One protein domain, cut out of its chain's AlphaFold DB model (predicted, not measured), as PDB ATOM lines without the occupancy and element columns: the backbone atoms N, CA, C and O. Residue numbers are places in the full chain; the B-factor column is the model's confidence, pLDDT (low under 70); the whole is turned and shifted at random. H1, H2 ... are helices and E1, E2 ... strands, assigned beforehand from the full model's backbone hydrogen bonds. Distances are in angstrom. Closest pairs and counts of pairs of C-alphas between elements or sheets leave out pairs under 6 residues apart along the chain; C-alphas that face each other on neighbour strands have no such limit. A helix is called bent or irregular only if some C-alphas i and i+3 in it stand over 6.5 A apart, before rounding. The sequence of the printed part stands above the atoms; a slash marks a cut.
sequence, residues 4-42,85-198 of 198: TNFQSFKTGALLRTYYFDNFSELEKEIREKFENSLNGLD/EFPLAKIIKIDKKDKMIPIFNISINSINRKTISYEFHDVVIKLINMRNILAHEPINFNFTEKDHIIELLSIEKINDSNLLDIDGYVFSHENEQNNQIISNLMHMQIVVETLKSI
ATOM      1  N   THR A   4     -40.421  42.358  71.749       61.94
ATOM      2  CA  THR A   4     -39.820  41.328  70.887       61.94
ATOM      3  C   THR A   4     -39.958  41.666  69.399       61.94
ATOM      4  O   THR A   4     -38.986  41.591  68.649       61.94
ATOM      5  N   ASN A   5     -41.129  42.153  68.975       66.19
ATOM      6  CA  ASN A   5     -41.371  42.547  67.580       66.19
ATOM      7  C   ASN A   5     -40.526  43.760  67.176       66.19
ATOM      8  O   ASN A   5     -40.044  43.839  66.048       66.19
ATOM      9  N   PHE A   6     -40.318  44.696  68.102       69.62
ATOM     10  CA  PHE A   6     -39.478  45.863  67.856       69.62
ATOM     11  C   PHE A   6     -37.993  45.498  67.713       69.62
ATOM     12  O   PHE A   6     -37.315  46.056  66.853       69.62
ATOM     13  N   GLN A   7     -37.493  44.544  68.505       70.50
ATOM     14  CA  GLN A   7     -36.113  44.064  68.367       70.50
ATOM     15  C   GLN A   7     -35.898  43.293  67.064       70.50
ATOM     16  O   GLN A   7     -34.933  43.562  66.359       70.50
ATOM     17  N   SER A   8     -36.829  42.412  66.686       69.56
ATOM     18  CA  SER A   8     -36.760  41.699  65.403       69.56
ATOM     19  C   SER A   8     -36.722  42.665  64.209       69.56
ATOM     20  O   SER A   8     -35.883  42.528  63.315       69.56
ATOM     21  N   PHE A   9     -37.550  43.716  64.239       76.19
ATOM     22  CA  PHE A   9     -37.552  44.757  63.209       76.19
ATOM     23  C   PHE A   9     -36.218  45.516  63.130       76.19
ATOM     24  O   PHE A   9     -35.690  45.721  62.037       76.19
ATOM     25  N   LYS A  10     -35.644  45.901  64.278       79.75
ATOM     26  CA  LYS A  10     -34.322  46.543  64.338       79.75
ATOM     27  C   LYS A  10     -33.233  45.663  63.740       79.75
ATOM     28  O   LYS A  10     -32.457  46.142  62.919       79.75
ATOM     29  N   THR A  11     -33.216  44.386  64.117       78.00
ATOM     30  CA  THR A  11     -32.265  43.406  63.593       78.00
ATOM     31  C   THR A  11     -32.344  43.307  62.070       78.00
ATOM     32  O   THR A  11     -31.324  43.411  61.393       78.00
ATOM     33  N   GLY A  12     -33.554  43.154  61.520       80.38
ATOM     34  CA  GLY A  12     -33.755  43.044  60.073       80.38
ATOM     35  C   GLY A  12     -33.349  44.311  59.311       80.38
ATOM     36  O   GLY A  12     -32.725  44.225  58.253       80.38
ATOM     37  N   ALA A  13     -33.643  45.493  59.862       84.88
ATOM     38  CA  ALA A  13     -33.228  46.770  59.278       84.88
ATOM     39  C   ALA A  13     -31.698  46.945  59.279       84.88
ATOM     40  O   ALA A  13     -31.130  47.406  58.286       84.88
ATOM     41  N   LEU A  14     -31.029  46.538  60.362       85.56
ATOM     42  CA  LEU A  14     -29.573  46.584  60.470       85.56
ATOM     43  C   LEU A  14     -28.923  45.648  59.445       85.56
ATOM     44  O   LEU A  14     -28.138  46.107  58.622       85.56
ATOM     45  N   LEU A  15     -29.324  44.371  59.414       86.81
ATOM     46  CA  LEU A  15     -28.803  43.382  58.459       86.81
ATOM     47  C   LEU A  15     -28.954  43.826  57.012       86.81
ATOM     48  O   LEU A  15     -28.046  43.657  56.205       86.81
ATOM     49  N   ARG A  16     -30.097  44.423  56.680       89.56
ATOM     50  CA  ARG A  16     -30.335  44.968  55.349       89.56
ATOM     51  C   ARG A  16     -29.380  46.104  55.007       89.56
ATOM     52  O   ARG A  16     -28.893  46.153  53.883       89.56
ATOM     53  N   THR A  17     -29.144  47.009  55.952       90.25
ATOM     54  CA  THR A  17     -28.216  48.129  55.760       90.25
ATOM     55  C   THR A  17     -26.816  47.589  55.478       90.25
ATOM     56  O   THR A  17     -26.258  47.882  54.424       90.25
ATOM     57  N   TYR A  18     -26.332  46.664  56.313       89.06
ATOM     58  CA  TYR A  18     -25.062  45.970  56.084       89.06
ATOM     59  C   TYR A  18     -25.015  45.246  54.738       89.06
ATOM     60  O   TYR A  18     -23.997  45.293  54.049       89.06
ATOM     61  N   TYR A  19     -26.109  44.594  54.339       93.38
ATOM     62  CA  TYR A  19     -26.201  43.943  53.037       93.38
ATOM     63  C   TYR A  19     -26.034  44.937  51.892       93.38
ATOM     64  O   TYR A  19     -25.302  44.653  50.949       93.38
ATOM     65  N   PHE A  20     -26.679  46.102  51.953       95.50
ATOM     66  CA  PHE A  20     -26.531  47.127  50.920       95.50
ATOM     67  C   PHE A  20     -25.132  47.741  50.886       95.50
ATOM     68  O   PHE A  20     -24.614  47.965  49.790       95.50
ATOM     69  N   ASP A  21     -24.503  47.951  52.038       93.38
ATOM     70  CA  ASP A  21     -23.142  48.488  52.106       93.38
ATOM     71  C   ASP A  21     -22.130  47.506  51.497       93.38
ATOM     72  O   ASP A  21     -21.406  47.863  50.564       93.38
ATOM     73  N   ASN A  22     -22.161  46.237  51.921       93.94
ATOM     74  CA  ASN A  22     -21.294  45.192  51.358       93.94
ATOM     75  C   ASN A  22     -21.595  44.958  49.868       93.94
ATOM     76  O   ASN A  22     -20.688  44.738  49.065       93.94
ATOM     77  N   PHE A  23     -22.865  45.043  49.458       97.44
ATOM     78  CA  PHE A  23     -23.232  44.870  48.054       97.44
ATOM     79  C   PHE A  23     -22.724  46.027  47.190       97.44
ATOM     80  O   PHE A  23     -22.355  45.812  46.038       97.44
ATOM     81  N   SER A  24     -22.691  47.248  47.728       96.81
ATOM     82  CA  SER A  24     -22.135  48.412  47.030       96.81
ATOM     83  C   SER A  24     -20.636  48.242  46.785       96.81
ATOM     84  O   SER A  24     -20.146  48.570  45.704       96.81
ATOM     85  N   GLU A  25     -19.923  47.675  47.757       96.06
ATOM     86  CA  GLU A  25     -18.519  47.300  47.607       96.06
ATOM     87  C   GLU A  25     -18.329  46.192  46.563       96.06
ATOM     88  O   GLU A  25     -17.526  46.358  45.647       96.06
ATOM     89  N   LEU A  26     -19.118  45.113  46.620       97.62
ATOM     90  CA  LEU A  26     -19.104  44.069  45.592       97.62
ATOM     91  C   LEU A  26     -19.355  44.644  44.192       97.62
ATOM     92  O   LEU A  26     -18.644  44.306  43.245       97.62
ATOM     93  N   GLU A  27     -20.370  45.499  44.042       97.00
ATOM     94  CA  GLU A  27     -20.682  46.128  42.760       97.00
ATOM     95  C   GLU A  27     -19.494  46.951  42.265       97.00
ATOM     96  O   GLU A  27     -19.117  46.814  41.102       97.00
ATOM     97  N   LYS A  28     -18.866  47.742  43.138       96.12
ATOM     98  CA  LYS A  28     -17.674  48.524  42.802       96.12
ATOM     99  C   LYS A  28     -16.519  47.635  42.331       96.12
ATOM    100  O   LYS A  28     -15.979  47.884  41.257       96.12
ATOM    101  N   GLU A  29     -16.179  46.581  43.068       97.00
ATOM    102  CA  GLU A  29     -15.073  45.683  42.704       97.00
ATOM    103  C   GLU A  29     -15.318  45.004  41.351       97.00
ATOM    104  O   GLU A  29     -14.460  45.018  40.465       97.00
ATOM    105  N   ILE A  30     -16.523  44.466  41.125       96.81
ATOM    106  CA  ILE A  30     -16.864  43.834  39.844       96.81
ATOM    107  C   ILE A  30     -16.786  44.847  38.698       96.81
ATOM    108  O   ILE A  30     -16.305  44.512  37.614       96.81
ATOM    109  N   ARG A  31     -17.246  46.084  38.917       95.75
ATOM    110  CA  ARG A  31     -17.169  47.155  37.913       95.75
ATOM    111  C   ARG A  31     -15.742  47.458  37.524       95.75
ATOM    112  O   ARG A  31     -15.445  47.478  36.337       95.75
ATOM    113  N   GLU A  32     -14.879  47.656  38.509       94.75
ATOM    114  CA  GLU A  32     -13.477  47.971  38.272       94.75
ATOM    115  C   GLU A  32     -12.792  46.841  37.493       94.75
ATOM    116  O   GLU A  32     -12.131  47.098  36.486       94.75
ATOM    117  N   LYS A  33     -13.016  45.574  37.871       94.75
ATOM    118  CA  LYS A  33     -12.471  44.430  37.118       94.75
ATOM    119  C   LYS A  33     -13.028  44.342  35.696       94.75
ATOM    120  O   LYS A  33     -12.275  44.074  34.761       94.75
ATOM    121  N   PHE A  34     -14.324  44.592  35.517       95.12
ATOM    122  CA  PHE A  34     -14.949  44.605  34.199       95.12
ATOM    123  C   PHE A  34     -14.361  45.703  33.307       95.12
ATOM    124  O   PHE A  34     -13.914  45.397  32.204       95.12
ATOM    125  N   GLU A  35     -14.296  46.947  33.789       93.06
ATOM    126  CA  GLU A  35     -13.741  48.086  33.048       93.06
ATOM    127  C   GLU A  35     -12.279  47.834  32.654       93.06
ATOM    128  O   GLU A  35     -11.909  48.016  31.493       93.06
ATOM    129  N   ASN A  36     -11.472  47.306  33.579       92.56
ATOM    130  CA  ASN A  36     -10.075  46.951  33.316       92.56
ATOM    131  C   ASN A  36      -9.931  45.821  32.283       92.56
ATOM    132  O   ASN A  36      -8.959  45.790  31.526       92.56
ATOM    133  N   SER A  37     -10.904  44.907  32.210       91.62
ATOM    134  CA  SER A  37     -10.891  43.816  31.231       91.62
ATOM    135  C   SER A  37     -11.227  44.274  29.808       91.62
ATOM    136  O   SER A  37     -10.812  43.610  28.858       91.62
ATOM    137  N   LEU A  38     -11.919  45.415  29.636       91.25
ATOM    138  CA  LEU A  38     -12.489  45.839  28.352       91.25
ATOM    139  C   LEU A  38     -11.458  45.856  27.229       91.25
ATOM    140  O   LEU A  38     -11.734  45.349  26.146       91.25
ATOM    141  N   ASN A  39     -10.259  46.382  27.467       87.06
ATOM    142  CA  ASN A  39      -9.244  46.501  26.419       87.06
ATOM    143  C   ASN A  39      -8.830  45.141  25.837       87.06
ATOM    144  O   ASN A  39      -8.631  45.054  24.624       87.06
ATOM    145  N   GLY A  40      -8.797  44.088  26.660       86.00
ATOM    146  CA  GLY A  40      -8.390  42.735  26.272       86.00
ATOM    147  C   GLY A  40      -9.495  41.859  25.677       86.00
ATOM    148  O   GLY A  40      -9.209  40.736  25.270       86.00
ATOM    149  N   LEU A  41     -10.743  42.338  25.621       89.75
ATOM    150  CA  LEU A  41     -11.857  41.548  25.093       89.75
ATOM    151  C   LEU A  41     -11.804  41.432  23.565       89.75
ATOM    152  O   LEU A  41     -11.494  42.399  22.860       89.75
ATOM    153  N   ASP A  42     -12.193  40.255  23.070       89.81
ATOM    154  CA  ASP A  42     -12.427  39.988  21.649       89.81
ATOM    155  C   ASP A  42     -13.422  40.994  21.038       89.81
ATOM    156  O   ASP A  42     -14.371  41.456  21.683       89.81
ATOM    157  N   GLU A  85     -23.203  52.630  32.403       82.38
ATOM    158  CA  GLU A  85     -24.668  52.555  32.481       82.38
ATOM    159  C   GLU A  85     -25.227  51.124  32.396       82.38
ATOM    160  O   GLU A  85     -26.436  50.919  32.525       82.38
ATOM    161  N   PHE A  86     -24.391  50.105  32.171       87.69
ATOM    162  CA  PHE A  86     -24.853  48.721  32.253       87.69
ATOM    163  C   PHE A  86     -25.279  48.386  33.665       87.69
ATOM    164  O   PHE A  86     -24.518  48.655  34.565       87.69
ATOM    165  N   PRO A  87     -26.429  47.758  33.921       89.00
ATOM    166  CA  PRO A  87     -26.681  47.175  35.232       89.00
ATOM    167  C   PRO A  87     -25.701  46.025  35.504       89.00
ATOM    168  O   PRO A  87     -25.466  45.211  34.607       89.00
ATOM    169  N   LEU A  88     -25.203  45.896  36.740       92.69
ATOM    170  CA  LEU A  88     -24.321  44.795  37.161       92.69
ATOM    171  C   LEU A  88     -24.879  43.420  36.760       92.69
ATOM    172  O   LEU A  88     -24.183  42.585  36.189       92.69
ATOM    173  N   ALA A  89     -26.186  43.222  36.957       92.56
ATOM    174  CA  ALA A  89     -26.883  42.000  36.570       92.56
ATOM    175  C   ALA A  89     -26.754  41.665  35.076       92.56
ATOM    176  O   ALA A  89     -26.751  40.489  34.716       92.56
ATOM    177  N   LYS A  90     -26.663  42.670  34.194       91.38
ATOM    178  CA  LYS A  90     -26.456  42.437  32.759       91.38
ATOM    179  C   LYS A  90     -25.021  42.024  32.472       91.38
ATOM    180  O   LYS A  90     -24.849  41.075  31.719       91.38
ATOM    181  N   ILE A  91     -24.035  42.668  33.100       93.50
ATOM    182  CA  ILE A  91     -22.614  42.301  32.967       93.50
ATOM    183  C   ILE A  91     -22.436  40.817  33.300       93.50
ATOM    184  O   ILE A  91     -22.007  40.041  32.450       93.50
ATOM    185  N   ILE A  92     -22.888  40.409  34.488       95.94
ATOM    186  CA  ILE A  92     -22.744  39.029  34.964       95.94
ATOM    187  C   ILE A  92     -23.503  38.035  34.079       95.94
ATOM    188  O   ILE A  92     -22.976  36.977  33.759       95.94
ATOM    189  N   LYS A  93     -24.728  38.356  33.636       93.69
ATOM    190  CA  LYS A  93     -25.515  37.453  32.774       93.69
ATOM    191  C   LYS A  93     -24.925  37.287  31.375       93.69
ATOM    192  O   LYS A  93     -24.998  36.190  30.826       93.69
ATOM    193  N   ILE A  94     -24.401  38.363  30.787       92.25
ATOM    194  CA  ILE A  94     -23.759  38.315  29.469       92.25
ATOM    195  C   ILE A  94     -22.497  37.466  29.566       92.25
ATOM    196  O   ILE A  94     -22.342  36.522  28.792       92.25
ATOM    197  N   ASP A  95     -21.649  37.757  30.550       94.44
ATOM    198  CA  ASP A  95     -20.389  37.048  30.715       94.44
ATOM    199  C   ASP A  95     -20.584  35.588  31.128       94.44
ATOM    200  O   ASP A  95     -19.923  34.724  30.577       94.44
ATOM    201  N   LYS A  96     -21.573  35.255  31.967       94.88
ATOM    202  CA  LYS A  96     -21.872  33.855  32.325       94.88
ATOM    203  C   LYS A  96     -22.071  32.953  31.099       94.88
ATOM    204  O   LYS A  96     -21.735  31.772  31.138       94.88
ATOM    205  N   LYS A  97     -22.658  33.489  30.022       90.62
ATOM    206  CA  LYS A  97     -22.957  32.720  28.807       90.62
ATOM    207  C   LYS A  97     -21.705  32.416  27.986       90.62
ATOM    208  O   LYS A  97     -21.606  31.318  27.449       90.62
ATOM    209  N   ASP A  98     -20.800  33.383  27.865       88.81
ATOM    210  CA  ASP A  98     -19.661  33.290  26.944       88.81
ATOM    211  C   ASP A  98     -18.311  33.103  27.663       88.81
ATOM    212  O   ASP A  98     -17.339  32.708  27.029       88.81
ATOM    213  N   LYS A  99     -18.256  33.364  28.974       92.31
ATOM    214  CA  LYS A  99     -17.085  33.290  29.863       92.31
ATOM    215  C   LYS A  99     -15.875  34.063  29.322       92.31
ATOM    216  O   LYS A  99     -14.747  33.571  29.351       92.31
ATOM    217  N   MET A 100     -16.120  35.271  28.811       92.19
ATOM    218  CA  MET A 100     -15.137  36.071  28.067       92.19
ATOM    219  C   MET A 100     -14.317  37.008  28.951       92.19
ATOM    220  O   MET A 100     -13.324  37.552  28.476       92.19
ATOM    221  N   ILE A 101     -14.697  37.190  30.216       92.50
ATOM    222  CA  ILE A 101     -13.944  37.950  31.214       92.50
ATOM    223  C   ILE A 101     -13.223  36.948  32.134       92.50
ATOM    224  O   ILE A 101     -13.824  36.442  33.082       92.50
ATOM    225  N   PRO A 102     -11.928  36.636  31.902       91.62
ATOM    226  CA  PRO A 102     -11.260  35.527  32.588       91.62
ATOM    227  C   PRO A 102     -11.203  35.676  34.108       91.62
ATOM    228  O   PRO A 102     -11.282  34.682  34.821       91.62
ATOM    229  N   ILE A 103     -11.124  36.912  34.608       93.25
ATOM    230  CA  ILE A 103     -11.113  37.204  36.048       93.25
ATOM    231  C   ILE A 103     -12.420  36.805  36.753       93.25
ATOM    232  O   ILE A 103     -12.424  36.587  37.959       93.25
ATOM    233  N   PHE A 104     -13.521  36.653  36.014       95.81
ATOM    234  CA  PHE A 104     -14.792  36.152  36.544       95.81
ATOM    235  C   PHE A 104     -14.942  34.636  36.398       95.81
ATOM    236  O   PHE A 104     -15.866  34.058  36.964       95.81
ATOM    237  N   ASN A 105     -14.025  33.956  35.706       95.31
ATOM    238  CA  ASN A 105     -14.035  32.501  35.540       95.31
ATOM    239  C   ASN A 105     -13.372  31.794  36.732       95.31
ATOM    240  O   ASN A 105     -12.518  30.923  36.566       95.31
ATOM    241  N   ILE A 106     -13.770  32.191  37.938       95.56
ATOM    242  CA  ILE A 106     -13.280  31.655  39.206       95.56
ATOM    243  C   ILE A 106     -14.386  30.888  39.930       95.56
ATOM    244  O   ILE A 106     -15.580  31.070  39.671       95.56
ATOM    245  N   SER A 107     -13.974  30.039  40.865       95.19
ATOM    246  CA  SER A 107     -14.883  29.293  41.730       95.19
ATOM    247  C   SER A 107     -14.818  29.827  43.155       95.19
ATOM    248  O   SER A 107     -13.738  30.099  43.675       95.19
ATOM    249  N   ILE A 108     -15.976  29.931  43.799       95.69
ATOM    250  CA  ILE A 108     -16.117  30.336  45.197       95.69
ATOM    251  C   ILE A 108     -16.356  29.081  46.031       95.69
ATOM    252  O   ILE A 108     -17.298  28.333  45.776       95.69
ATOM    253  N   ASN A 109     -15.499  28.825  47.014       94.06
ATOM    254  CA  ASN A 109     -15.620  27.637  47.856       94.06
ATOM    255  C   ASN A 109     -16.805  27.750  48.823       94.06
ATOM    256  O   ASN A 109     -17.113  28.831  49.326       94.06
ATOM    257  N   SER A 110     -17.435  26.612  49.113       93.81
ATOM    258  CA  SER A 110     -18.409  26.499  50.197       93.81
ATOM    259  C   SER A 110     -17.723  26.670  51.556       93.81
ATOM    260  O   SER A 110     -16.644  26.126  51.811       93.81
ATOM    261  N   ILE A 111     -18.386  27.403  52.445       91.44
ATOM    262  CA  ILE A 111     -18.029  27.580  53.853       91.44
ATOM    263  C   ILE A 111     -18.363  26.303  54.640       91.44
ATOM    264  O   ILE A 111     -17.613  25.903  55.540       91.44
ATOM    265  N   ASN A 112     -19.466  25.627  54.294       90.00
ATOM    266  CA  ASN A 112     -19.878  24.392  54.962       90.00
ATOM    267  C   ASN A 112     -18.998  23.196  54.574       90.00
ATOM    268  O   ASN A 112     -18.662  22.368  55.424       90.00
ATOM    269  N   ARG A 113     -18.646  23.061  53.289       89.75
ATOM    270  CA  ARG A 113     -17.993  21.864  52.738       89.75
ATOM    271  C   ARG A 113     -16.838  22.234  51.812       89.75
ATOM    272  O   ARG A 113     -17.047  22.601  50.665       89.75
ATOM    273  N   LYS A 114     -15.603  21.986  52.261       85.06
ATOM    274  CA  LYS A 114     -14.364  22.301  51.514       85.06
ATOM    275  C   LYS A 114     -14.253  21.662  50.121       85.06
ATOM    276  O   LYS A 114     -13.448  22.111  49.319       85.06
ATOM    277  N   THR A 115     -14.999  20.593  49.847       90.06
ATOM    278  CA  THR A 115     -14.995  19.892  48.552       90.06
ATOM    279  C   THR A 115     -16.008  20.448  47.554       90.06
ATOM    280  O   THR A 115     -16.027  20.003  46.409       90.06
ATOM    281  N   ILE A 116     -16.866  21.382  47.976       94.00
ATOM    282  CA  ILE A 116     -17.884  22.005  47.132       94.00
ATOM    283  C   ILE A 116     -17.422  23.409  46.760       94.00
ATOM    284  O   ILE A 116     -16.977  24.179  47.612       94.00
ATOM    285  N   SER A 117     -17.576  23.751  45.486       95.12
ATOM    286  CA  SER A 117     -17.380  25.101  44.983       95.12
ATOM    287  C   SER A 117     -18.517  25.493  44.044       95.12
ATOM    288  O   SER A 117     -19.179  24.647  43.439       95.12
ATOM    289  N   TYR A 118     -18.763  26.793  43.967       96.06
ATOM    290  CA  TYR A 118     -19.810  27.418  43.173       96.06
ATOM    291  C   TYR A 118     -19.175  28.276  42.082       96.06
ATOM    292  O   TYR A 118     -18.126  28.884  42.304       96.06
ATOM    293  N   GLU A 119     -19.809  28.369  40.912       96.50
ATOM    294  CA  GLU A 119     -19.366  29.319  39.890       96.50
ATOM    295  C   GLU A 119     -19.580  30.758  40.382       96.50
ATOM    296  O   GLU A 119     -20.644  31.092  40.912       96.50
ATOM    297  N   PHE A 120     -18.588  31.628  40.171       97.69
ATOM    298  CA  PHE A 120     -18.661  33.045  40.535       97.69
ATOM    299  C   PHE A 120     -19.942  33.723  40.037       97.69
ATOM    300  O   PHE A 120     -20.628  34.401  40.805       97.69
ATOM    301  N   HIS A 121     -20.317  33.505  38.772       97.81
ATOM    302  CA  HIS A 121     -21.513  34.122  38.195       97.81
ATOM    303  C   HIS A 121     -22.790  33.712  38.928       97.81
ATOM    304  O   HIS A 121     -23.671  34.546  39.117       97.81
ATOM    305  N   ASP A 122     -22.898  32.453  39.353       96.94
ATOM    306  CA  ASP A 122     -24.060  31.963  40.097       96.94
ATOM    307  C   ASP A 122     -24.151  32.589  41.481       96.94
ATOM    308  O   ASP A 122     -25.226  33.035  41.888       96.94
ATOM    309  N   VAL A 123     -23.014  32.686  42.169       97.88
ATOM    310  CA  VAL A 123     -22.916  33.355  43.468       97.88
ATOM    311  C   VAL A 123     -23.367  34.807  43.350       97.88
ATOM    312  O   VAL A 123     -24.293  35.224  44.047       97.88
ATOM    313  N   VAL A 124     -22.798  35.569  42.415       98.06
ATOM    314  CA  VAL A 124     -23.137  36.989  42.245       98.06
ATOM    315  C   VAL A 124     -24.601  37.181  41.832       98.06
ATOM    316  O   VAL A 124     -25.257  38.099  42.325       98.06
ATOM    317  N   ILE A 125     -25.160  36.315  40.977       97.69
ATOM    318  CA  ILE A 125     -26.585  36.378  40.605       97.69
ATOM    319  C   ILE A 125     -27.485  36.189  41.831       97.69
ATOM    320  O   ILE A 125     -28.430  36.961  42.001       97.69
ATOM    321  N   LYS A 126     -27.189  35.218  42.703       98.06
ATOM    322  CA  LYS A 126     -27.948  35.009  43.947       98.06
ATOM    323  C   LYS A 126     -27.864  36.226  44.874       98.06
ATOM    324  O   LYS A 126     -28.894  36.678  45.380       98.06
ATOM    325  N   LEU A 127     -26.675  36.822  45.011       98.00
ATOM    326  CA  LEU A 127     -26.477  38.042  45.804       98.00
ATOM    327  C   LEU A 127     -27.282  39.232  45.253       98.00
ATOM    328  O   LEU A 127     -27.912  39.963  46.022       98.00
ATOM    329  N   ILE A 128     -27.317  39.404  43.927       97.50
ATOM    330  CA  ILE A 128     -28.139  40.419  43.248       97.50
ATOM    331  C   ILE A 128     -29.630  40.175  43.503       97.50
ATOM    332  O   ILE A 128     -30.369  41.115  43.800       97.50
ATOM    333  N   ASN A 129     -30.093  38.930  43.380       96.62
ATOM    334  CA  ASN A 129     -31.505  38.598  43.557       96.62
ATOM    335  C   ASN A 129     -31.969  38.893  44.987       96.62
ATOM    336  O   ASN A 129     -32.992  39.552  45.174       96.62
ATOM    337  N   MET A 130     -31.182  38.489  45.991       96.44
ATOM    338  CA  MET A 130     -31.460  38.824  47.387       96.44
ATOM    339  C   MET A 130     -31.450  40.344  47.614       96.44
ATOM    340  O   MET A 130     -32.375  40.860  48.242       96.44
ATOM    341  N   ARG A 131     -30.491  41.086  47.029       95.75
ATOM    342  CA  ARG A 131     -30.464  42.561  47.088       95.75
ATOM    343  C   ARG A 131     -31.764  43.178  46.581       95.75
ATOM    344  O   ARG A 131     -32.276  44.119  47.181       95.75
ATOM    345  N   ASN A 132     -32.276  42.679  45.458       94.62
ATOM    346  CA  ASN A 132     -33.484  43.212  44.833       94.62
ATOM    347  C   ASN A 132     -34.723  42.965  45.697       94.62
ATOM    348  O   ASN A 132     -35.510  43.888  45.891       94.62
ATOM    349  N   ILE A 133     -34.866  41.767  46.268       93.62
ATOM    350  CA  ILE A 133     -35.951  41.480  47.217       93.62
ATOM    351  C   ILE A 133     -35.851  42.403  48.431       93.62
ATOM    352  O   ILE A 133     -36.826  43.062  48.782       93.62
ATOM    353  N   LEU A 134     -34.660  42.530  49.027       92.56
ATOM    354  CA  LEU A 134     -34.453  43.437  50.155       92.56
ATOM    355  C   LEU A 134     -34.803  44.889  49.790       92.56
ATOM    356  O   LEU A 134     -35.356  45.604  50.613       92.56
ATOM    357  N   ALA A 135     -34.541  45.351  48.569       90.44
ATOM    358  CA  ALA A 135     -34.887  46.714  48.164       90.44
ATOM    359  C   ALA A 135     -36.404  46.950  48.019       90.44
ATOM    360  O   ALA A 135     -36.876  48.048  48.312       90.44
ATOM    361  N   HIS A 136     -37.168  45.945  47.582       86.88
ATOM    362  CA  HIS A 136     -38.587  46.102  47.240       86.88
ATOM    363  C   HIS A 136     -39.561  45.609  48.321       86.88
ATOM    364  O   HIS A 136     -40.680  46.113  48.403       86.88
ATOM    365  N   GLU A 137     -39.142  44.679  49.180       84.44
ATOM    366  CA  GLU A 137     -40.000  44.023  50.172       84.44
ATOM    367  C   GLU A 137     -39.438  44.233  51.589       84.44
ATOM    368  O   GLU A 137     -38.574  43.480  52.037       84.44
ATOM    369  N   PRO A 138     -39.860  45.279  52.329       69.62
ATOM    370  CA  PRO A 138     -39.229  45.649  53.595       69.62
ATOM    371  C   PRO A 138     -39.590  44.844  54.835       69.62
ATOM    372  O   PRO A 138     -38.876  44.933  55.831       69.62
ATOM    373  N   ILE A 139     -40.680  44.083  54.793       69.81
ATOM    374  CA  ILE A 139     -41.259  43.470  55.996       69.81
ATOM    375  C   ILE A 139     -41.460  41.967  55.805       69.81
ATOM    376  O   ILE A 139     -41.047  41.191  56.655       69.81
ATOM    377  N   ASN A 140     -42.045  41.557  54.677       71.44
ATOM    378  CA  ASN A 140     -42.344  40.159  54.375       71.44
ATOM    379  C   ASN A 140     -41.672  39.772  53.062       71.44
ATOM    380  O   ASN A 140     -42.309  39.826  52.015       71.44
ATOM    381  N   PHE A 141     -40.394  39.421  53.127       82.06
ATOM    382  CA  PHE A 141     -39.663  38.875  51.990       82.06
ATOM    383  C   PHE A 141     -39.517  37.363  52.123       82.06
ATOM    384  O   PHE A 141     -39.411  36.836  53.229       82.06
ATOM    385  N   ASN A 142     -39.501  36.650  51.000       83.94
ATOM    386  CA  ASN A 142     -39.295  35.207  51.000       83.94
ATOM    387  C   ASN A 142     -38.130  34.833  50.087       83.94
ATOM    388  O   ASN A 142     -38.145  35.137  48.893       83.94
ATOM    389  N   PHE A 143     -37.129  34.160  50.646       90.50
ATOM    390  CA  PHE A 143     -35.976  33.690  49.895       90.50
ATOM    391  C   PHE A 143     -36.147  32.222  49.519       90.50
ATOM    392  O   PHE A 143     -36.546  31.385  50.319       90.50
ATOM    393  N   THR A 144     -35.802  31.904  48.277       90.56
ATOM    394  CA  THR A 144     -35.748  30.526  47.774       90.56
ATOM    395  C   THR A 144     -34.300  30.047  47.702       90.56
ATOM    396  O   THR A 144     -33.415  30.785  47.256       90.56
ATOM    397  N   GLU A 145     -34.050  28.789  48.074       87.12
ATOM    398  CA  GLU A 145     -32.709  28.184  48.002       87.12
ATOM    399  C   GLU A 145     -32.118  28.221  46.591       87.12
ATOM    400  O   GLU A 145     -30.923  28.443  46.382       87.12
ATOM    401  N   LYS A 146     -32.982  28.035  45.592       90.25
ATOM    402  CA  LYS A 146     -32.581  27.998  44.191       90.25
ATOM    403  C   LYS A 146     -32.025  29.338  43.711       90.25
ATOM    404  O   LYS A 146     -30.981  29.351  43.063       90.25
ATOM    405  N   ASP A 147     -32.706  30.440  44.022       91.38
ATOM    406  CA  ASP A 147     -32.469  31.721  43.345       91.38
ATOM    407  C   ASP A 147     -31.812  32.783  44.236       91.38
ATOM    408  O   ASP A 147     -31.272  33.756  43.707       91.38
ATOM    409  N   HIS A 148     -31.838  32.607  45.560       95.00
ATOM    410  CA  HIS A 148     -31.444  33.650  46.513       95.00
ATOM    411  C   HIS A 148     -30.334  33.213  47.461       95.00
ATOM    412  O   HIS A 148     -29.475  34.024  47.777       95.00
ATOM    413  N   ILE A 149     -30.330  31.958  47.908       94.88
ATOM    414  CA  ILE A 149     -29.427  31.493  48.969       94.88
ATOM    415  C   ILE A 149     -28.290  30.694  48.340       94.88
ATOM    416  O   ILE A 149     -28.545  29.760  47.580       94.88
ATOM    417  N   ILE A 150     -27.036  31.055  48.610       96.00
ATOM    418  CA  ILE A 150     -25.869  30.313  48.096       96.00
ATOM    419  C   ILE A 150     -25.774  28.963  48.811       96.00
ATOM    420  O   ILE A 150     -25.851  27.912  48.177       96.00
ATOM    421  N   GLU A 151     -25.709  29.028  50.136       93.94
ATOM    422  CA  GLU A 151     -25.903  27.945  51.091       93.94
ATOM    423  C   GLU A 151     -26.328  28.554  52.432       93.94
ATOM    424  O   GLU A 151     -26.074  29.730  52.690       93.94
ATOM    425  N   LEU A 152     -26.997  27.768  53.274       91.81
ATOM    426  CA  LEU A 152     -27.354  28.180  54.630       91.81
ATOM    427  C   LEU A 152     -26.247  27.747  55.595       91.81
ATOM    428  O   LEU A 152     -25.851  26.577  55.601       91.81
ATOM    429  N   LEU A 153     -25.737  28.677  56.398       88.31
ATOM    430  CA  LEU A 153     -24.680  28.405  57.371       88.31
ATOM    431  C   LEU A 153     -25.264  28.001  58.724       88.31
ATOM    432  O   LEU A 153     -26.325  28.477  59.132       88.31
ATOM    433  N   SER A 154     -24.556  27.122  59.437       83.69
ATOM    434  CA  SER A 154     -24.893  26.825  60.828       83.69
ATOM    435  C   SER A 154     -24.548  28.007  61.735       83.69
ATOM    436  O   SER A 154     -23.646  28.794  61.447       83.69
ATOM    437  N   ILE A 155     -25.233  28.092  62.877       77.56
ATOM    438  CA  ILE A 155     -24.972  29.109  63.908       77.56
ATOM    439  C   ILE A 155     -23.504  29.065  64.358       77.56
ATOM    440  O   ILE A 155     -22.870  30.101  64.512       77.56
ATOM    441  N   GLU A 156     -22.945  27.864  64.510       79.12
ATOM    442  CA  GLU A 156     -21.532  27.662  64.849       79.12
ATOM    443  C   GLU A 156     -20.609  28.321  63.816       79.12
ATOM    444  O   GLU A 156     -19.711  29.066  64.183       79.12
ATOM    445  N   LYS A 157     -20.880  28.134  62.517       82.25
ATOM    446  CA  LYS A 157     -20.075  28.723  61.438       82.25
ATOM    447  C   LYS A 157     -20.162  30.241  61.380       82.25
ATOM    448  O   LYS A 157     -19.169  30.881  61.049       82.25
ATOM    449  N   ILE A 158     -21.336  30.794  61.672       79.25
ATOM    450  CA  ILE A 158     -21.546  32.242  61.729       79.25
ATOM    451  C   ILE A 158     -20.744  32.827  62.896       79.25
ATOM    452  O   ILE A 158     -19.979  33.766  62.693       79.25
ATOM    453  N   ASN A 159     -20.855  32.227  64.085       76.00
ATOM    454  CA  ASN A 159     -20.173  32.692  65.296       76.00
ATOM    455  C   ASN A 159     -18.649  32.511  65.246       76.00
ATOM    456  O   ASN A 159     -17.924  33.347  65.774       76.00
ATOM    457  N   ASP A 160     -18.158  31.445  64.609       74.50
ATOM    458  CA  ASP A 160     -16.721  31.204  64.411       74.50
ATOM    459  C   ASP A 160     -16.095  32.185  63.410       74.50
ATOM    460  O   ASP A 160     -14.869  32.281  63.295       74.50
ATOM    461  N   SER A 161     -16.921  32.894  62.640       66.12
ATOM    462  CA  SER A 161     -16.440  33.856  61.668       66.12
ATOM    463  C   SER A 161     -16.252  35.229  62.313       66.12
ATOM    464  O   SER A 161     -17.202  35.879  62.732       66.12
ATOM    465  N   ASN A 162     -15.022  35.743  62.279       61.94
ATOM    466  CA  ASN A 162     -14.747  37.164  62.552       61.94
ATOM    467  C   ASN A 162     -15.267  38.087  61.429       61.94
ATOM    468  O   ASN A 162     -14.963  39.275  61.400       61.94
ATOM    469  N   LEU A 163     -15.989  37.527  60.457       57.38
ATOM    470  CA  LEU A 163     -16.433  38.189  59.237       57.38
ATOM    471  C   LEU A 163     -17.578  39.184  59.499       57.38
ATOM    472  O   LEU A 163     -17.772  40.123  58.731       57.38
ATOM    473  N   LEU A 164     -18.305  39.031  60.610       60.56
ATOM    474  CA  LEU A 164     -19.412  39.905  61.007       60.56
ATOM    475  C   LEU A 164     -19.180  40.484  62.408       60.56
ATOM    476  O   LEU A 164     -19.925  40.190  63.339       60.56
ATOM    477  N   ASP A 165     -18.166  41.337  62.562       56.09
ATOM    478  CA  ASP A 165     -18.052  42.193  63.750       56.09
ATOM    479  C   ASP A 165     -19.022  43.382  63.607       56.09
ATOM    480  O   ASP A 165     -18.665  44.484  63.189       56.09
ATOM    481  N   ILE A 166     -20.312  43.118  63.827       60.41
ATOM    482  CA  ILE A 166     -21.371  44.134  63.780       60.41
ATOM    483  C   ILE A 166     -21.561  44.672  65.197       60.41
ATOM    484  O   ILE A 166     -22.382  44.139  65.935       60.41
ATOM    485  N   ASP A 167     -20.777  45.684  65.587       50.97
ATOM    486  CA  ASP A 167     -20.939  46.553  66.774       50.97
ATOM    487  C   ASP A 167     -21.621  45.901  68.003       50.97
ATOM    488  O   ASP A 167     -22.597  46.413  68.561       50.97
ATOM    489  N   GLY A 168     -21.127  44.735  68.437       49.22
ATOM    490  CA  GLY A 168     -21.636  44.026  69.620       49.22
ATOM    491  C   GLY A 168     -23.082  43.514  69.513       49.22
ATOM    492  O   GLY A 168     -23.679  43.137  70.526       49.22
ATOM    493  N   TYR A 169     -23.663  43.493  68.313       53.44
ATOM    494  CA  TYR A 169     -25.003  42.987  68.060       53.44
ATOM    495  C   TYR A 169     -24.975  41.465  67.916       53.44
ATOM    496  O   TYR A 169     -24.661  40.913  66.864       53.44
ATOM    497  N   VAL A 170     -25.355  40.765  68.983       52.88
ATOM    498  CA  VAL A 170     -25.639  39.331  68.909       52.88
ATOM    499  C   VAL A 170     -26.965  39.171  68.179       52.88
ATOM    500  O   VAL A 170     -28.031  39.424  68.746       52.88
ATOM    501  N   PHE A 171     -26.915  38.772  66.909       57.19
ATOM    502  CA  PHE A 171     -28.121  38.395  66.185       57.19
ATOM    503  C   PHE A 171     -28.844  37.310  66.985       57.19
ATOM    504  O   PHE A 171     -28.290  36.242  67.252       57.19
ATOM    505  N   SER A 172     -30.083  37.572  67.409       54.84
ATOM    506  CA  SER A 172     -30.930  36.487  67.882       54.84
ATOM    507  C   SER A 172     -31.228  35.619  66.659       54.84
ATOM    508  O   SER A 172     -31.946  36.016  65.740       54.84
ATOM    509  N   HIS A 173     -30.622  34.434  66.626       55.44
ATOM    510  CA  HIS A 173     -30.688  33.466  65.524       55.44
ATOM    511  C   HIS A 173     -32.080  32.819  65.374       55.44
ATOM    512  O   HIS A 173     -32.238  31.801  64.703       55.44
ATOM    513  N   GLU A 174     -33.092  33.402  66.013       59.47
ATOM    514  CA  GLU A 174     -34.467  32.917  66.082       59.47
ATOM    515  C   GLU A 174     -35.251  33.183  64.785       59.47
ATOM    516  O   GLU A 174     -36.354  32.668  64.628       59.47
ATOM    517  N   ASN A 175     -34.697  33.967  63.847       73.94
ATOM    518  CA  ASN A 175     -35.330  34.265  62.562       73.94
ATOM    519  C   ASN A 175     -34.529  33.681  61.382       73.94
ATOM    520  O   ASN A 175     -33.429  34.138  61.069       73.94
ATOM    521  N   GLU A 176     -35.126  32.708  60.693       82.25
ATOM    522  CA  GLU A 176     -34.577  32.038  59.507       82.25
ATOM    523  C   GLU A 176     -34.149  33.023  58.408       82.25
ATOM    524  O   GLU A 176     -33.068  32.885  57.836       82.25
ATOM    525  N   GLN A 177     -34.944  34.067  58.164       85.81
ATOM    526  CA  GLN A 177     -34.647  35.084  57.154       85.81
ATOM    527  C   GLN A 177     -33.350  35.838  57.459       85.81
ATOM    528  O   GLN A 177     -32.564  36.125  56.557       85.81
ATOM    529  N   ASN A 178     -33.097  36.132  58.736       85.12
ATOM    530  CA  ASN A 178     -31.866  36.796  59.154       85.12
ATOM    531  C   ASN A 178     -30.657  35.887  58.901       85.12
ATOM    532  O   ASN A 178     -29.656  36.348  58.358       85.12
ATOM    533  N   ASN A 179     -30.779  34.591  59.203       85.19
ATOM    534  CA  ASN A 179     -29.717  33.611  58.955       85.19
ATOM    535  C   ASN A 179     -29.413  33.466  57.455       85.19
ATOM    536  O   ASN A 179     -28.252  33.328  57.070       85.19
ATOM    537  N   GLN A 180     -30.432  33.549  56.596       91.06
ATOM    538  CA  GLN A 180     -30.265  33.541  55.139       91.06
ATOM    539  C   GLN A 180     -29.495  34.780  54.646       91.06
ATOM    540  O   GLN A 180     -28.578  34.644  53.834       91.06
ATOM    541  N   ILE A 181     -29.812  35.974  55.166       91.38
ATOM    542  CA  ILE A 181     -29.091  37.218  54.835       91.38
ATOM    543  C   ILE A 181     -27.635  37.135  55.299       91.38
ATOM    544  O   ILE A 181     -26.726  37.421  54.523       91.38
ATOM    545  N   ILE A 182     -27.414  36.705  56.543       89.69
ATOM    546  CA  ILE A 182     -26.086  36.539  57.143       89.69
ATOM    547  C   ILE A 182     -25.233  35.550  56.339       89.69
ATOM    548  O   ILE A 182     -24.079  35.837  56.028       89.69
ATOM    549  N   SER A 183     -25.813  34.418  55.933       91.56
ATOM    550  CA  SER A 183     -25.102  33.411  55.138       91.56
ATOM    551  C   SER A 183     -24.599  33.994  53.813       91.56
ATOM    552  O   SER A 183     -23.436  33.823  53.444       91.56
ATOM    553  N   ASN A 184     -25.449  34.750  53.116       95.12
ATOM    554  CA  ASN A 184     -25.052  35.425  51.885       95.12
ATOM    555  C   ASN A 184     -24.058  36.576  52.119       95.12
ATOM    556  O   ASN A 184     -23.181  36.768  51.282       95.12
ATOM    557  N   LEU A 185     -24.166  37.324  53.227       93.25
ATOM    558  CA  LEU A 185     -23.198  38.366  53.605       93.25
ATOM    559  C   LEU A 185     -21.781  37.797  53.711       93.25
ATOM    560  O   LEU A 185     -20.856  38.344  53.117       93.25
ATOM    561  N   MET A 186     -21.623  36.661  54.390       91.81
ATOM    562  CA  MET A 186     -20.318  36.013  54.532       91.81
ATOM    563  C   MET A 186     -19.743  35.585  53.176       91.81
ATOM    564  O   MET A 186     -18.567  35.805  52.894       91.81
ATOM    565  N   HIS A 187     -20.571  35.036  52.283       94.56
ATOM    566  CA  HIS A 187     -20.124  34.737  50.920       94.56
ATOM    567  C   HIS A 187     -19.773  35.984  50.115       94.56
ATOM    568  O   HIS A 187     -18.833  35.951  49.326       94.56
ATOM    569  N   MET A 188     -20.522  37.071  50.288       95.81
ATOM    570  CA  MET A 188     -20.255  38.334  49.614       95.81
ATOM    571  C   MET A 188     -18.869  38.864  49.977       95.81
ATOM    572  O   MET A 188     -18.120  39.242  49.080       95.81
ATOM    573  N   GLN A 189     -18.498  38.807  51.256       92.56
ATOM    574  CA  GLN A 189     -17.163  39.184  51.718       92.56
ATOM    575  C   GLN A 189     -16.079  38.286  51.117       92.56
ATOM    576  O   GLN A 189     -15.110  38.803  50.571       92.56
ATOM    577  N   ILE A 190     -16.282  36.961  51.090       93.31
ATOM    578  CA  ILE A 190     -15.356  36.031  50.417       93.31
ATOM    579  C   ILE A 190     -15.182  36.403  48.941       93.31
ATOM    580  O   ILE A 190     -14.065  36.397  48.426       93.31
ATOM    581  N   VAL A 191     -16.271  36.728  48.239       95.94
ATOM    582  CA  VAL A 191     -16.210  37.121  46.824       95.94
ATOM    583  C   VAL A 191     -15.425  38.421  46.658       95.94
ATOM    584  O   VAL A 191     -14.562  38.491  45.787       95.94
ATOM    585  N   VAL A 192     -15.686  39.427  47.496       95.38
ATOM    586  CA  VAL A 192     -14.961  40.707  47.490       95.38
ATOM    587  C   VAL A 192     -13.470  40.492  47.743       95.38
ATOM    588  O   VAL A 192     -12.645  40.973  46.971       95.38
ATOM    589  N   GLU A 193     -13.104  39.731  48.773       93.62
ATOM    590  CA  GLU A 193     -11.708  39.396  49.077       93.62
ATOM    591  C   GLU A 193     -11.038  38.655  47.919       93.62
ATOM    592  O   GLU A 193      -9.915  38.983  47.528       93.62
ATOM    593  N   THR A 194     -11.751  37.701  47.315       94.25
ATOM    594  CA  THR A 194     -11.251  36.953  46.159       94.25
ATOM    595  C   THR A 194     -10.975  37.894  44.988       94.25
ATOM    596  O   THR A 194      -9.891  37.842  44.413       94.25
ATOM    597  N   LEU A 195     -11.897  38.807  44.666       94.75
ATOM    598  CA  LEU A 195     -11.710  39.791  43.595       94.75
ATOM    599  C   LEU A 195     -10.551  40.756  43.878       94.75
ATOM    600  O   LEU A 195      -9.809  41.097  42.958       94.75
ATOM    601  N   LYS A 196     -10.365  41.176  45.132       94.44
ATOM    602  CA  LYS A 196      -9.247  42.045  45.536       94.44
ATOM    603  C   LYS A 196      -7.887  41.350  45.459       94.44
ATOM    604  O   LYS A 196      -6.879  42.021  45.263       94.44
ATOM    605  N   SER A 197      -7.857  40.027  45.616       91.75
ATOM    606  CA  SER A 197      -6.624  39.229  45.574       91.75
ATOM    607  C   SER A 197      -6.093  38.935  44.163       91.75
ATOM    608  O   SER A 197      -4.972  38.440  44.040       91.75
ATOM    609  N   ILE A 198      -6.880  39.226  43.120       87.00
ATOM    610  CA  ILE A 198      -6.556  38.971  41.704       87.00
ATOM    611  C   ILE A 198      -6.233  40.285  40.996       87.00
ATOM    612  O   ILE A 198      -5.207  40.346  40.291       87.00
TER     613      ILE A 198
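What this domain is: This is residues 4 to 42 and 85 to 198 of the 198 residues of an uncharacterized protein of Flavobacterium sp. IR1 (UniProt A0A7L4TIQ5). A very long helix, H1, makes the long axis of an elongated domain, and H5 packs beside it at a shallow tilt, running the same way. H3 packs on both H1 and H5 at a steep tilt, with H2 packed on H3 and a tiny hairpin, E1 and E2, near the first residues of H3; long loops and the short helix H4 make much of the rest. The printed part has 153 residues with five named helices and two named strands, in the order H1 H2 E1 E2 H3 H4 H5, and its class is mostly helix; the sheet, E1 - E2, is antiparallel. The whole is compact, with a radius of gyration of the C-alphas of 15.9 A, and spans 56 by 34 by 28 A.

Where its parts are: H1, residues 4 to 40, begins with C-alpha 4 at (-39.820, 41.328, 70.887) and is 54.6 A long. It is irregular, but only just: C-alphas 36 and 39 are 7.0 A apart. H2 is residues 88 to 98, 16.1 A long. E1, residues 107 to 109, and E2, residues 117 to 119, are three residues each. H3, residues 120 to 136, is 24.7 A long and begins with C-alpha 120 at (-18.661, 33.045, 40.535). H4 is residues 155 to 159. H5, residues 176 to 196, is 30.6 A long and ends with C-alpha 196 at (-9.247, 42.045, 45.536).

How they stand to each other: H1 and H3 are the hubs, touching three helices each. H1 touches H5 at a shallow tilt of 25 degrees, the same way; their closest C-alphas, of Leu 26 and Val 192, are 5.7 A apart. With residues 16 to 23 alone, H1 touches residues 127 to 134 of H3 at a steep tilt of 44 degrees, opposite ways, closest at C-alphas 16 and 134, 6.8 A. H1 and H2 only just touch, with 3 pairs of C-alphas within 8 A, the closest those of Glu 27 and Leu 88, 6.8 A. H3 touches H5 at a steep tilt of 47 degrees, closest at C-alphas 127 and 184, 6.8 A. H2 touches residues 121 to 128 of H3 at a shallow tilt of 28 degrees, opposite ways, closest at C-alphas 96 and 121, 5.9 A. In the hairpin E1 and E2, N 108 and O 118 are 2.8 A apart, within hydrogen-bond range. The closest C-alphas of E1 and H5, of Ile 108 and Val 191, are 7.0 A apart. H4 is close to H5 but not clearly touching, with C-alphas 158 and 183 closest at 7.6 A; H4 and H1 are apart. In H3, H4 and H5 every O i to N i+4 pair is within hydrogen-bond range; in H1 31 of 33 are, in H2 5 of 7.

The domain as a whole: The two C-alphas farthest apart, of Thr 4 and Asp 42, are 56.4 A apart. Residues 43 to 84 are not printed, and C-alphas 42 and 85 across the cut are 20.6 A apart. The links H3 to H4 and H4 to H5 are long. The mean pLDDT of the printed part is 86.9, and 20 residues are under 70: 4 to 6, 8, 138 to 139 and 161 to 174.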